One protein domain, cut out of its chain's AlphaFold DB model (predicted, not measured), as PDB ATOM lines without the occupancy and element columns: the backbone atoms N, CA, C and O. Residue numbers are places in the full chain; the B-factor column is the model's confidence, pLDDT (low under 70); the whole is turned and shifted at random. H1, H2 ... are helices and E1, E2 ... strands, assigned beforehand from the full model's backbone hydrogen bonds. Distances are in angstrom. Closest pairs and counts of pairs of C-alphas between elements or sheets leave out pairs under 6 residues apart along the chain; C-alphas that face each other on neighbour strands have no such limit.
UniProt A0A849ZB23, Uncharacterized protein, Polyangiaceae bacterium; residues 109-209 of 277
ATOM      1  N   ARG A 109      52.108  32.727   0.236       94.44
ATOM      2  CA  ARG A 109      50.820  32.237   0.718       94.44
ATOM      3  C   ARG A 109      50.274  33.124   1.823       94.44
ATOM      4  O   ARG A 109      50.834  33.171   2.917       94.44
ATOM      5  N   LEU A 110      49.153  33.784   1.554       95.44
ATOM      6  CA  LEU A 110      48.427  34.607   2.524       95.44
ATOM      7  C   LEU A 110      47.005  34.077   2.743       95.44
ATOM      8  O   LEU A 110      46.449  33.440   1.849       95.44
ATOM      9  N   PRO A 111      46.373  34.310   3.907       94.81
ATOM     10  CA  PRO A 111      44.976  33.940   4.107       94.81
ATOM     11  C   PRO A 111      44.045  34.730   3.177       94.81
ATOM     12  O   PRO A 111      44.159  35.948   3.077       94.81
ATOM     13  N   ARG A 112      43.050  34.070   2.570       94.31
ATOM     14  CA  ARG A 112      42.030  34.713   1.713       94.31
ATOM     15  C   ARG A 112      41.275  35.842   2.423       94.31
ATOM     16  O   ARG A 112      40.886  36.807   1.780       94.31
ATOM     17  N   ALA A 113      41.134  35.748   3.746       93.12
ATOM     18  CA  ALA A 113      40.548  36.803   4.571       93.12
ATOM     19  C   ALA A 113      41.317  38.136   4.487       93.12
ATOM     20  O   ALA A 113      40.712  39.190   4.649       93.12
ATOM     21  N   GLU A 114      42.630  38.101   4.232       95.81
ATOM     22  CA  GLU A 114      43.418  39.320   4.043       95.81
ATOM     23  C   GLU A 114      43.100  39.977   2.690       95.81
ATOM     24  O   GLU A 114      42.917  41.189   2.659       95.81
ATOM     25  N   ARG A 115      42.901  39.199   1.611       95.50
ATOM     26  CA  ARG A 115      42.412  39.734   0.324       95.50
ATOM     27  C   ARG A 115      41.055  40.404   0.473       95.50
ATOM     28  O   ARG A 115      40.909  41.548   0.079       95.50
ATOM     29  N   THR A 116      40.092  39.712   1.087       93.75
ATOM     30  CA  THR A 116      38.732  40.242   1.274       93.75
ATOM     31  C   THR A 116      38.727  41.533   2.084       93.75
ATOM     32  O   THR A 116      37.938  42.427   1.803       93.75
ATOM     33  N   ARG A 117      39.629  41.671   3.065       95.50
ATOM     34  CA  ARG A 117      39.781  42.934   3.791       95.50
ATOM     35  C   ARG A 117      40.312  44.049   2.892       95.50
ATOM     36  O   ARG A 117      39.782  45.150   2.969       95.50
ATOM     37  N   ILE A 118      41.335  43.776   2.078       95.50
ATOM     38  CA  ILE A 118      41.863  44.763   1.125       95.50
ATOM     39  C   ILE A 118      40.756  45.179   0.147       95.50
ATOM     40  O   ILE A 118      40.531  46.370  -0.018       95.50
ATOM     41  N   GLU A 119      40.014  44.221  -0.425       95.31
ATOM     42  CA  GLU A 119      38.856  44.488  -1.299       95.31
ATOM     43  C   GLU A 119      37.864  45.438  -0.643       95.31
ATOM     44  O   GLU A 119      37.534  46.473  -1.210       95.31
ATOM     45  N   GLN A 120      37.432  45.107   0.575       94.94
ATOM     46  CA  GLN A 120      36.474  45.916   1.310       94.94
ATOM     47  C   GLN A 120      37.008  47.333   1.561       94.94
ATOM     48  O   GLN A 120      36.290  48.302   1.360       94.94
ATOM     49  N   ARG A 121      38.275  47.466   1.960       96.12
ATOM     50  CA  ARG A 121      38.909  48.762   2.229       96.12
ATOM     51  C   ARG A 121      39.029  49.647   0.989       96.12
ATOM     52  O   ARG A 121      38.841  50.853   1.097       96.12
ATOM     53  N   LEU A 122      39.364  49.068  -0.161       94.81
ATOM     54  CA  LEU A 122      39.439  49.802  -1.427       94.81
ATOM     55  C   LEU A 122      38.037  50.170  -1.936       94.81
ATOM     56  O   LEU A 122      37.855  51.254  -2.478       94.81
ATOM     57  N   GLN A 123      37.042  49.306  -1.714       92.44
ATOM     58  CA  GLN A 123      35.642  49.601  -2.024       92.44
ATOM     59  C   GLN A 123      35.100  50.754  -1.161       92.44
ATOM     60  O   GLN A 123      34.489  51.673  -1.692       92.44
ATOM     61  N   GLU A 124      35.377  50.748   0.147       93.56
ATOM     62  CA  GLU A 124      35.007  51.839   1.065       93.56
ATOM     63  C   GLU A 124      35.640  53.179   0.645       93.56
ATOM     64  O   GLU A 124      34.994  54.226   0.734       93.56
ATOM     65  N   LEU A 125      36.893  53.157   0.168       93.06
ATOM     66  CA  LEU A 125      37.557  54.338  -0.391       93.06
ATOM     67  C   LEU A 125      36.828  54.850  -1.639       93.06
ATOM     68  O   LEU A 125      36.551  56.042  -1.733       93.06
ATOM     69  N   TRP A 126      36.500  53.949  -2.565       91.69
ATOM     70  CA  TRP A 126      35.798  54.281  -3.802       91.69
ATOM     71  C   TRP A 126      34.431  54.915  -3.539       91.69
ATOM     72  O   TRP A 126      34.152  56.000  -4.045       91.69
ATOM     73  N   GLU A 127      33.627  54.309  -2.663       90.06
ATOM     74  CA  GLU A 127      32.327  54.853  -2.241       90.06
ATOM     75  C   GLU A 127      32.482  56.244  -1.610       90.06
ATOM     76  O   GLU A 127      31.762  57.177  -1.959       90.06
ATOM     77  N   THR A 128      33.482  56.417  -0.739       90.69
ATOM     78  CA  THR A 128      33.743  57.704  -0.081       90.69
ATOM     79  C   THR A 128      34.186  58.791  -1.063       90.69
ATOM     80  O   THR A 128      33.837  59.958  -0.866       90.69
ATOM     81  N   SER A 129      34.975  58.444  -2.084       88.06
ATOM     82  CA  SER A 129      35.465  59.412  -3.071       88.06
ATOM     83  C   SER A 129      34.338  59.882  -3.988       88.06
ATOM     84  O   SER A 129      34.138  61.090  -4.132       88.06
ATOM     85  N   ILE A 130      33.504  58.958  -4.473       84.88
ATOM     86  CA  ILE A 130      32.319  59.296  -5.272       84.88
ATOM     87  C   ILE A 130      31.369  60.201  -4.492       84.88
ATOM     88  O   ILE A 130      30.960  61.242  -5.003       84.88
ATOM     89  N   ASP A 131      31.077  59.874  -3.232       85.00
ATOM     90  CA  ASP A 131      30.170  60.676  -2.405       85.00
ATOM     91  C   ASP A 131      30.683  62.109  -2.162       85.00
ATOM     92  O   ASP A 131      29.891  63.035  -1.967       85.00
ATOM     93  N   ARG A 132      32.007  62.309  -2.126       86.19
ATOM     94  CA  ARG A 132      32.626  63.608  -1.807       86.19
ATOM     95  C   ARG A 132      32.973  64.443  -3.029       86.19
ATOM     96  O   ARG A 132      32.918  65.672  -2.946       86.19
ATOM     97  N   HIS A 133      33.386  63.794  -4.108       84.88
ATOM     98  CA  HIS A 133      34.042  64.437  -5.242       84.88
ATOM     99  C   HIS A 133      33.337  64.171  -6.575       84.88
ATOM    100  O   HIS A 133      33.688  64.821  -7.557       84.88
ATOM    101  N   ASP A 134      32.326  63.291  -6.606       86.19
ATOM    102  CA  ASP A 134      31.652  62.834  -7.833       86.19
ATOM    103  C   ASP A 134      32.664  62.318  -8.878       86.19
ATOM    104  O   ASP A 134      32.527  62.510 -10.088       86.19
ATOM    105  N   SER A 135      33.747  61.709  -8.384       87.38
ATOM    106  CA  SER A 135      34.869  61.203  -9.168       87.38
ATOM    107  C   SER A 135      35.414  59.910  -8.566       87.38
ATOM    108  O   SER A 135      35.240  59.642  -7.377       87.38
ATOM    109  N   ASP A 136      36.108  59.123  -9.388       86.56
ATOM    110  CA  ASP A 136      36.875  57.976  -8.906       86.56
ATOM    111  C   ASP A 136      38.040  58.432  -8.002       86.56
ATOM    112  O   ASP A 136      38.553  59.543  -8.190       86.56
ATOM    113  N   PRO A 137      38.488  57.592  -7.045       87.81
ATOM    114  CA  PRO A 137      39.688  57.859  -6.265       87.81
ATOM    115  C   PRO A 137      40.917  58.049  -7.146       87.81
ATOM    116  O   PRO A 137      41.104  57.343  -8.144       87.81
ATOM    117  N   GLU A 138      41.798  58.953  -6.735       87.81
ATOM    118  CA  GLU A 138      43.077  59.120  -7.414       87.81
ATOM    119  C   GLU A 138      43.984  57.896  -7.151       87.81
ATOM    120  O   GLU A 138      43.914  57.286  -6.079       87.81
ATOM    121  N   PRO A 139      44.884  57.522  -8.084       84.88
ATOM    122  CA  PRO A 139      45.810  56.402  -7.883       84.88
ATOM    123  C   PRO A 139      46.622  56.482  -6.581       84.88
ATOM    124  O   PRO A 139      46.909  55.452  -5.969       84.88
ATOM    125  N   GLU A 140      46.952  57.698  -6.139       84.19
ATOM    126  CA  GLU A 140      47.668  57.951  -4.886       84.19
ATOM    127  C   GLU A 140      46.844  57.529  -3.656       84.19
ATOM    128  O   GLU A 140      47.391  56.935  -2.730       84.19
ATOM    129  N   GLU A 141      45.519  57.709  -3.674       87.94
ATOM    130  CA  GLU A 141      44.645  57.292  -2.569       87.94
ATOM    131  C   GLU A 141      44.599  55.761  -2.434       87.94
ATOM    132  O   GLU A 141      44.613  55.212  -1.327       87.94
ATOM    133  N   TYR A 142      44.598  55.038  -3.559       89.75
ATOM    134  CA  TYR A 142      44.724  53.579  -3.544       89.75
ATOM    135  C   TYR A 142      46.098  53.127  -3.037       89.75
ATOM    136  O   TYR A 142      46.184  52.126  -2.316       89.75
ATOM    137  N   ALA A 143      47.165  53.844  -3.404       87.62
ATOM    138  CA  ALA A 143      48.516  53.563  -2.934       87.62
ATOM    139  C   ALA A 143      48.624  53.707  -1.411       87.62
ATOM    140  O   ALA A 143      49.169  52.809  -0.768       87.62
ATOM    141  N   ASP A 144      48.026  54.754  -0.841       86.44
ATOM    142  CA  ASP A 144      47.987  54.991   0.603       86.44
ATOM    143  C   ASP A 144      47.277  53.847   1.343       86.44
ATOM    144  O   ASP A 144      47.819  53.263   2.287       86.44
ATOM    145  N   VAL A 145      46.085  53.444   0.878       91.75
ATOM    146  CA  VAL A 145      45.349  52.315   1.477       91.75
ATOM    147  C   VAL A 145      46.141  51.012   1.372       91.75
ATOM    148  O   VAL A 145      46.168  50.216   2.318       91.75
ATOM    149  N   LEU A 146      46.801  50.770   0.238       91.81
ATOM    150  CA  LEU A 146      47.640  49.590   0.079       91.81
ATOM    151  C   LEU A 146      48.876  49.627   0.970       91.81
ATOM    152  O   LEU A 146      49.242  48.580   1.500       91.81
ATOM    153  N   GLU A 147      49.515  50.776   1.161       88.19
ATOM    154  CA  GLU A 147      50.654  50.902   2.067       88.19
ATOM    155  C   GLU A 147      50.249  50.539   3.505       88.19
ATOM    156  O   GLU A 147      50.919  49.714   4.146       88.19
ATOM    157  N   GLU A 148      49.107  51.051   3.977       87.44
ATOM    158  CA  GLU A 148      48.537  50.711   5.288       87.44
ATOM    159  C   GLU A 148      48.291  49.199   5.432       87.44
ATOM    160  O   GLU A 148      48.682  48.573   6.431       87.44
ATOM    161  N   GLU A 149      47.662  48.584   4.428       93.94
ATOM    162  CA  GLU A 149      47.346  47.156   4.444       93.94
ATOM    163  C   GLU A 149      48.599  46.282   4.313       93.94
ATOM    164  O   GLU A 149      48.719  45.266   5.012       93.94
ATOM    165  N   ILE A 150      49.576  46.699   3.501       90.81
ATOM    166  CA  ILE A 150      50.871  46.028   3.382       90.81
ATOM    167  C   ILE A 150      51.566  46.008   4.740       90.81
ATOM    168  O   ILE A 150      52.041  44.962   5.197       90.81
ATOM    169  N   GLU A 151      51.576  47.149   5.428       83.94
ATOM    170  CA  GLU A 151      52.098  47.263   6.779       83.94
ATOM    171  C   GLU A 151      51.376  46.308   7.734       83.94
ATOM    172  O   GLU A 151      52.027  45.577   8.493       83.94
ATOM    173  N   ARG A 152      50.044  46.322   7.728       91.94
ATOM    174  CA  ARG A 152      49.230  45.544   8.659       91.94
ATOM    175  C   ARG A 152      49.448  44.043   8.478       91.94
ATOM    176  O   ARG A 152      49.621  43.337   9.476       91.94
ATOM    177  N   ILE A 153      49.452  43.555   7.237       91.94
ATOM    178  CA  ILE A 153      49.720  42.148   6.905       91.94
ATOM    179  C   ILE A 153      51.169  41.811   7.255       91.94
ATOM    180  O   ILE A 153      51.430  40.792   7.899       91.94
ATOM    181  N   GLY A 154      52.102  42.705   6.930       89.19
ATOM    182  CA  GLY A 154      53.526  42.547   7.180       89.19
ATOM    183  C   GLY A 154      53.910  42.348   8.649       89.19
ATOM    184  O   GLY A 154      54.893  41.670   8.939       89.19
ATOM    185  N   ARG A 155      53.105  42.859   9.594       82.81
ATOM    186  CA  ARG A 155      53.278  42.601  11.040       82.81
ATOM    187  C   ARG A 155      53.089  41.127  11.420       82.81
ATOM    188  O   ARG A 155      53.610  40.701  12.446       82.81
ATOM    189  N   LYS A 156      52.313  40.370  10.637       88.25
ATOM    190  CA  LYS A 156      52.045  38.936  10.849       88.25
ATOM    191  C   LYS A 156      52.764  38.045   9.835       88.25
ATOM    192  O   LYS A 156      53.020  36.882  10.126       88.25
ATOM    193  N   HIS A 157      53.076  38.590   8.662       90.19
ATOM    194  CA  HIS A 157      53.658  37.883   7.529       90.19
ATOM    195  C   HIS A 157      54.909  38.628   7.052       90.19
ATOM    196  O   HIS A 157      54.863  39.422   6.115       90.19
ATOM    197  N   GLU A 158      56.043  38.387   7.709       87.44
ATOM    198  CA  GLU A 158      57.275  39.141   7.446       87.44
ATOM    199  C   GLU A 158      57.794  38.965   6.011       87.44
ATOM    200  O   GLU A 158      58.182  39.947   5.388       87.44
ATOM    201  N   VAL A 159      57.705  37.753   5.450       90.06
ATOM    202  CA  VAL A 159      58.089  37.470   4.052       90.06
ATOM    203  C   VAL A 159      57.312  38.350   3.066       90.06
ATOM    204  O   VAL A 159      57.878  38.871   2.108       90.06
ATOM    205  N   PHE A 160      56.024  38.578   3.332       92.12
ATOM    206  CA  PHE A 160      55.199  39.478   2.531       92.12
ATOM    207  C   PHE A 160      55.670  40.929   2.637       92.12
ATOM    208  O   PHE A 160      55.851  41.580   1.612       92.12
ATOM    209  N   ALA A 161      55.937  41.419   3.852       88.12
ATOM    210  CA  ALA A 161      56.463  42.771   4.055       88.12
ATOM    211  C   ALA A 161      57.797  42.974   3.328       88.12
ATOM    212  O   ALA A 161      58.021  44.004   2.697       88.12
ATOM    213  N   GLN A 162      58.682  41.982   3.423       86.44
ATOM    214  CA  GLN A 162      59.994  42.015   2.796       86.44
ATOM    215  C   GLN A 162      59.880  42.081   1.277       86.44
ATOM    216  O   GLN A 162      60.503  42.948   0.668       86.44
ATOM    217  N   ARG A 163      59.029  41.247   0.669       90.88
ATOM    218  CA  ARG A 163      58.797  41.302  -0.777       90.88
ATOM    219  C   ARG A 163      58.132  42.605  -1.204       90.88
ATOM    220  O   ARG A 163      58.602  43.221  -2.150       90.88
ATOM    221  N   ALA A 164      57.090  43.053  -0.511       91.38
ATOM    222  CA  ALA A 164      56.370  44.276  -0.867       91.38
ATOM    223  C   ALA A 164      57.269  45.525  -0.833       91.38
ATOM    224  O   ALA A 164      57.204  46.357  -1.734       91.38
ATOM    225  N   LEU A 165      58.140  45.639   0.175       86.62
ATOM    226  CA  LEU A 165      59.015  46.804   0.359       86.62
ATOM    227  C   LEU A 165      60.349  46.680  -0.395       86.62
ATOM    228  O   LEU A 165      60.945  47.683  -0.807       86.62
ATOM    229  N   GLY A 166      60.845  45.452  -0.541       86.56
ATOM    230  CA  GLY A 166      62.151  45.144  -1.114       86.56
ATOM    231  C   GLY A 166      62.133  44.897  -2.617       86.56
ATOM    232  O   GLY A 166      63.123  45.216  -3.270       86.56
ATOM    233  N   LYS A 167      61.033  44.372  -3.181       90.19
ATOM    234  CA  LYS A 167      60.955  44.094  -4.619       90.19
ATOM    235  C   LYS A 167      61.059  45.398  -5.406       90.19
ATOM    236  O   LYS A 167      60.569  46.463  -5.008       90.19
ATOM    237  N   ARG A 168      61.776  45.293  -6.513       91.88
ATOM    238  CA  ARG A 168      62.081  46.371  -7.434       91.88
ATOM    239  C   ARG A 168      61.612  45.954  -8.816       91.88
ATOM    240  O   ARG A 168      61.704  44.782  -9.175       91.88
ATOM    241  N   PHE A 169      61.029  46.899  -9.539       93.12
ATOM    242  CA  PHE A 169      60.342  46.642 -10.794       93.12
ATOM    243  C   PHE A 169      60.948  47.493 -11.898       93.12
ATOM    244  O   PHE A 169      61.154  48.693 -11.729       93.12
ATOM    245  N   SER A 170      61.202  46.877 -13.046       93.69
ATOM    246  CA  SER A 170      61.567  47.599 -14.260       93.69
ATOM    247  C   SER A 170      60.308  48.160 -14.909       93.69
ATOM    248  O   SER A 170      59.357  47.415 -15.145       93.69
ATOM    249  N   HIS A 171      60.310  49.451 -15.237       93.31
ATOM    250  CA  HIS A 171      59.202  50.095 -15.940       93.31
ATOM    251  C   HIS A 171      59.723  50.883 -17.154       93.31
ATOM    252  O   HIS A 171      60.699  51.618 -17.002       93.31
ATOM    253  N   PRO A 172      59.093  50.795 -18.345       93.44
ATOM    254  CA  PRO A 172      59.618  51.417 -19.569       93.44
ATOM    255  C   PRO A 172      59.837  52.933 -19.477       93.44
ATOM    256  O   PRO A 172      60.746  53.468 -20.103       93.44
ATOM    257  N   SER A 173      59.006  53.630 -18.697       91.19
ATOM    258  CA  SER A 173      59.084  55.088 -18.512       91.19
ATOM    259  C   SER A 173      59.893  55.533 -17.287       91.19
ATOM    260  O   SER A 173      59.873  56.715 -16.933       91.19
ATOM    261  N   ALA A 174      60.555  54.609 -16.589       90.00
ATOM    262  CA  ALA A 174      61.383  54.925 -15.434       90.00
ATOM    263  C   ALA A 174      62.866  54.770 -15.778       90.00
ATOM    264  O   ALA A 174      63.284  53.806 -16.421       90.00
ATOM    265  N   HIS A 175      63.686  55.715 -15.321       88.25
ATOM    266  CA  HIS A 175      65.136  55.573 -15.376       88.25
ATOM    267  C   HIS A 175      65.599  54.675 -14.226       88.25
ATOM    268  O   HIS A 175      66.007  55.158 -13.174       88.25
ATOM    269  N   GLY A 176      65.509  53.363 -14.444       91.44
ATOM    270  CA  GLY A 176      65.926  52.341 -13.490       91.44
ATOM    271  C   GLY A 176      64.760  51.600 -12.849       91.44
ATOM    272  O   GLY A 176      63.642  51.571 -13.364       91.44
ATOM    273  N   GLU A 177      65.064  50.958 -11.731       91.69
ATOM    274  CA  GLU A 177      64.101  50.188 -10.961       91.69
ATOM    275  C   GLU A 177      63.255  51.084 -10.052       91.69
ATOM    276  O   GLU A 177      63.780  51.970  -9.377       91.69
ATOM    277  N   ILE A 178      61.955  50.805  -9.991       92.81
ATOM    278  CA  ILE A 178      60.993  51.508  -9.138       92.81
ATOM    279  C   ILE A 178      60.384  50.577  -8.088       92.81
ATOM    280  O   ILE A 178      60.466  49.348  -8.173       92.81
ATOM    281  N   THR A 179      59.809  51.170  -7.052       91.00
ATOM    282  CA  THR A 179      59.095  50.475  -5.976       91.00
ATOM    283  C   THR A 179      57.690  50.040  -6.406       91.00
ATOM    284  O   THR A 179      57.178  50.475  -7.436       91.00
ATOM    285  N   LEU A 180      57.045  49.185  -5.604       91.50
ATOM    286  CA  LEU A 180      55.666  48.749  -5.845       91.50
ATOM    287  C   LEU A 180      54.676  49.925  -5.890       91.50
ATOM    288  O   LEU A 180      53.819  49.952  -6.766       91.50
ATOM    289  N   LEU A 181      54.801  50.883  -4.964       87.25
ATOM    290  CA  LEU A 181      53.904  52.043  -4.877       87.25
ATOM    291  C   LEU A 181      54.112  52.997  -6.061       87.25
ATOM    292  O   LEU A 181      53.153  53.435  -6.685       87.25
ATOM    293  N   GLU A 182      55.367  53.249  -6.446       89.44
ATOM    294  CA  GLU A 182      55.672  54.038  -7.648       89.44
ATOM    295  C   GLU A 182      55.158  53.367  -8.927       89.44
ATOM    296  O   GLU A 182      54.734  54.058  -9.852       89.44
ATOM    297  N   LEU A 183      55.209  52.032  -8.994       92.25
ATOM    298  CA  LEU A 183      54.656  51.280 -10.114       92.25
ATOM    299  C   LEU A 183      53.126  51.394 -10.144       92.25
ATOM    300  O   LEU A 183      52.572  51.682 -11.200       92.25
ATOM    301  N   LEU A 184      52.459  51.249  -8.997       89.25
ATOM    302  CA  LEU A 184      51.007  51.392  -8.883       89.25
ATOM    303  C   LEU A 184      50.525  52.766  -9.375       89.25
ATOM    304  O   LEU A 184      49.614  52.835 -10.196       89.25
ATOM    305  N   ASN A 185      51.192  53.844  -8.951       87.75
ATOM    306  CA  ASN A 185      50.860  55.208  -9.377       87.75
ATOM    307  C   ASN A 185      51.032  55.416 -10.892       87.75
ATOM    308  O   ASN A 185      50.367  56.265 -11.483       87.75
ATOM    309  N   ARG A 186      51.923  54.657 -11.543       89.50
ATOM    310  CA  ARG A 186      52.195  54.774 -12.987       89.50
ATOM    311  C   ARG A 186      51.246  53.965 -13.861       89.50
ATOM    312  O   ARG A 186      50.976  54.395 -14.976       89.50
ATOM    313  N   GLU A 187      50.758  52.827 -13.377       87.94
ATOM    314  CA  GLU A 187      49.870  51.930 -14.135       87.94
ATOM    315  C   GLU A 187      48.437  52.480 -14.290       87.94
ATOM    316  O   GLU A 187      47.637  51.872 -14.992       87.94
ATOM    317  N   GLN A 188      48.116  53.635 -13.679       84.31
ATOM    318  CA  GLN A 188      46.803  54.304 -13.764       84.31
ATOM    319  C   GLN A 188      45.633  53.352 -13.484       84.31
ATOM    320  O   GLN A 188      44.654  53.292 -14.225       84.31
ATOM    321  N   ILE A 189      45.761  52.561 -12.423       85.38
ATOM    322  CA  ILE A 189      44.765  51.552 -12.087       85.38
ATOM    323  C   ILE A 189      43.506  52.232 -11.543       85.38
ATOM    324  O   ILE A 189      43.568  52.947 -10.549       85.38
ATOM    325  N   ASP A 190      42.370  51.975 -12.184       84.12
ATOM    326  CA  ASP A 190      41.104  52.697 -11.989       84.12
ATOM    327  C   ASP A 190      40.108  52.002 -11.047       84.12
ATOM    328  O   ASP A 190      39.040  52.528 -10.751       84.12
ATOM    329  N   SER A 191      40.420  50.793 -10.582       88.56
ATOM    330  CA  SER A 191      39.450  49.950  -9.882       88.56
ATOM    331  C   SER A 191      40.091  49.081  -8.806       88.56
ATOM    332  O   SER A 191      41.170  48.512  -8.996       88.56
ATOM    333  N   ALA A 192      39.374  48.897  -7.691       88.56
ATOM    334  CA  ALA A 192      39.808  48.082  -6.553       88.56
ATOM    335  C   ALA A 192      40.249  46.660  -6.959       88.56
ATOM    336  O   ALA A 192      41.302  46.175  -6.540       88.56
ATOM    337  N   GLU A 193      39.486  45.994  -7.830       92.50
ATOM    338  CA  GLU A 193      39.824  44.647  -8.314       92.50
ATOM    339  C   GLU A 193      41.089  44.646  -9.187       92.50
ATOM    340  O   GLU A 193      41.884  43.705  -9.148       92.50
ATOM    341  N   SER A 194      41.322  45.696  -9.974       92.88
ATOM    342  CA  SER A 194      42.543  45.813 -10.776       92.88
ATOM    343  C   SER A 194      43.766  46.083  -9.897       92.88
ATOM    344  O   SER A 194      44.815  45.483 -10.136       92.88
ATOM    345  N   VAL A 195      43.615  46.871  -8.826       92.81
ATOM    346  CA  VAL A 195      44.667  47.110  -7.821       92.81
ATOM    347  C   VAL A 195      45.071  45.795  -7.149       92.81
ATOM    348  O   VAL A 195      46.256  45.497  -6.986       92.81
ATOM    349  N   ILE A 196      44.095  44.951  -6.817       94.38
ATOM    350  CA  ILE A 196      44.346  43.656  -6.180       94.38
ATOM    351  C   ILE A 196      44.995  42.668  -7.137       94.38
ATOM    352  O   ILE A 196      45.985  42.039  -6.768       94.38
ATOM    353  N   ARG A 197      44.499  42.548  -8.372       95.31
ATOM    354  CA  ARG A 197      45.126  41.686  -9.390       95.31
ATOM    355  C   ARG A 197      46.558  42.120  -9.688       95.31
ATOM    356  O   ARG A 197      47.437  41.275  -9.872       95.31
ATOM    357  N   PHE A 198      46.810  43.427  -9.698       94.81
ATOM    358  CA  PHE A 198      48.156  43.971  -9.801       94.81
ATOM    359  C   PHE A 198      49.024  43.533  -8.618       94.81
ATOM    360  O   PHE A 198      50.095  42.972  -8.838       94.81
ATOM    361  N   LEU A 199      48.549  43.703  -7.380       94.94
ATOM    362  CA  LEU A 199      49.268  43.294  -6.171       94.94
ATOM    363  C   LEU A 199      49.581  41.787  -6.167       94.94
ATOM    364  O   LEU A 199      50.710  41.385  -5.878       94.94
ATOM    365  N   GLU A 200      48.598  40.959  -6.527       95.81
ATOM    366  CA  GLU A 200      48.715  39.503  -6.652       95.81
ATOM    367  C   GLU A 200      49.824  39.108  -7.622       95.81
ATOM    368  O   GLU A 200      50.681  38.288  -7.291       95.81
ATOM    369  N   LYS A 201      49.840  39.723  -8.807       95.44
ATOM    370  CA  LYS A 201      50.841  39.453  -9.837       95.44
ATOM    371  C   LYS A 201      52.215  39.992  -9.448       95.44
ATOM    372  O   LYS A 201      53.209  39.282  -9.573       95.44
ATOM    373  N   ALA A 202      52.283  41.234  -8.977       94.00
ATOM    374  CA  ALA A 202      53.533  41.917  -8.660       94.00
ATOM    375  C   ALA A 202      54.283  41.221  -7.518       94.00
ATOM    376  O   ALA A 202      55.507  41.075  -7.574       94.00
ATOM    377  N   LEU A 203      53.557  40.752  -6.501       94.38
ATOM    378  CA  LEU A 203      54.133  40.114  -5.317       94.38
ATOM    379  C   LEU A 203      54.024  38.584  -5.322       94.38
ATOM    380  O   LEU A 203      54.469  37.951  -4.363       94.38
ATOM    381  N   GLU A 204      53.490  38.002  -6.399       95.62
ATOM    382  CA  GLU A 204      53.270  36.558  -6.558       95.62
ATOM    383  C   GLU A 204      52.479  35.983  -5.375       95.62
ATOM    384  O   GLU A 204      52.907  35.048  -4.706       95.62
ATOM    385  N   ILE A 205      51.337  36.588  -5.050       96.19
ATOM    386  CA  ILE A 205      50.531  36.191  -3.890       96.19
ATOM    387  C   ILE A 205      49.606  35.037  -4.269       96.19
ATOM    388  O   ILE A 205      48.847  35.117  -5.231       96.19
ATOM    389  N   GLU A 206      49.604  33.991  -3.449       96.12
ATOM    390  CA  GLU A 206      48.619  32.916  -3.488       96.12
ATOM    391  C   GLU A 206      47.702  33.029  -2.262       96.12
ATOM    392  O   GLU A 206      48.118  32.851  -1.111       96.12
ATOM    393  N   TRP A 207      46.421  33.311  -2.492       95.56
ATOM    394  CA  TRP A 207      45.443  33.386  -1.410       95.56
ATOM    395  C   TRP A 207      44.964  31.998  -1.007       95.56
ATOM    396  O   TRP A 207      44.175  31.352  -1.691       95.56
ATOM    397  N   THR A 208      45.404  31.561   0.160       93.50
ATOM    398  CA  THR A 208      45.017  30.286   0.753       93.50
ATOM    399  C   THR A 208      43.720  30.425   1.537       93.50
ATOM    400  O   THR A 208      43.553  31.324   2.367       93.50
ATOM    401  N   GLN A 209      42.779  29.511   1.316       84.31
ATOM    402  CA  GLN A 209      41.708  29.323   2.285       84.31
ATOM    403  C   GLN A 209      42.292  28.637   3.528       84.31
ATOM    404  O   GLN A 209      43.127  27.737   3.382       84.31
TER     405      GLN A 209
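This is residues 109 to 209 of the 277 residues of an uncharacterized protein of Polyangiaceae bacterium (UniProt A0A849ZB23). The long helix H1 runs along one side of a flat body of helices; H2 folds back beside it, H3 and H4 pack on H2, and H5 packs on H1. The ends of the printed part pair as a small parallel sheet, E1 and E2, by the first residues of H1, far from the long loop of residues 167 to 179. The 101 printed residues, mostly helix by class, hold five named helices and two named strands, in the order E1, H1, H2, H3, H4, H5, E2. The whole is compact, with a radius of gyration of the C-alphas of 13.6 A and spans of 38 by 38 by 19 A.

E1, residues 109 to 111, and E2, residues 205 to 208, are parallel neighbours; N 110 and O 206, 3.0 A apart, are within hydrogen-bond range. H1, residues 112 to 133, and H2, residues 139 to 154, form a helical hairpin at a shallow tilt of 28 degrees; their closest C-alphas, Leu 122 and Tyr 142, are 6.8 A apart. Residues 150 to 154 of H2 touch H3, residues 158 to 166, in a second hairpin, with C-alphas Gly 154 and Ala 161 closest at 4.3 A. H2, the hub, also touches H4, residues 180 to 186, closest at C-alphas Pro 139 and Asn 185, 5.4 A. H5, residues 192 to 203, touches H1 with residues 192 to 196 alone, at a steep tilt of 43 degrees; C-alphas Leu 122 and Ala 192 are closest, at 5.4 A. In the five helices every O i to N i+4 pair is within hydrogen-bond range.

E1 begins at C-alpha 109 (50.820, 32.237, 0.718), and E2 ends at C-alpha 208 (45.017, 30.286, 0.753). H1 is 31.6 A long, H2 21.9 A and H5 16.4 A.

The printed part has no cut. The link from H3 to H4 is long. No printed residue is under 70 in pLDDT.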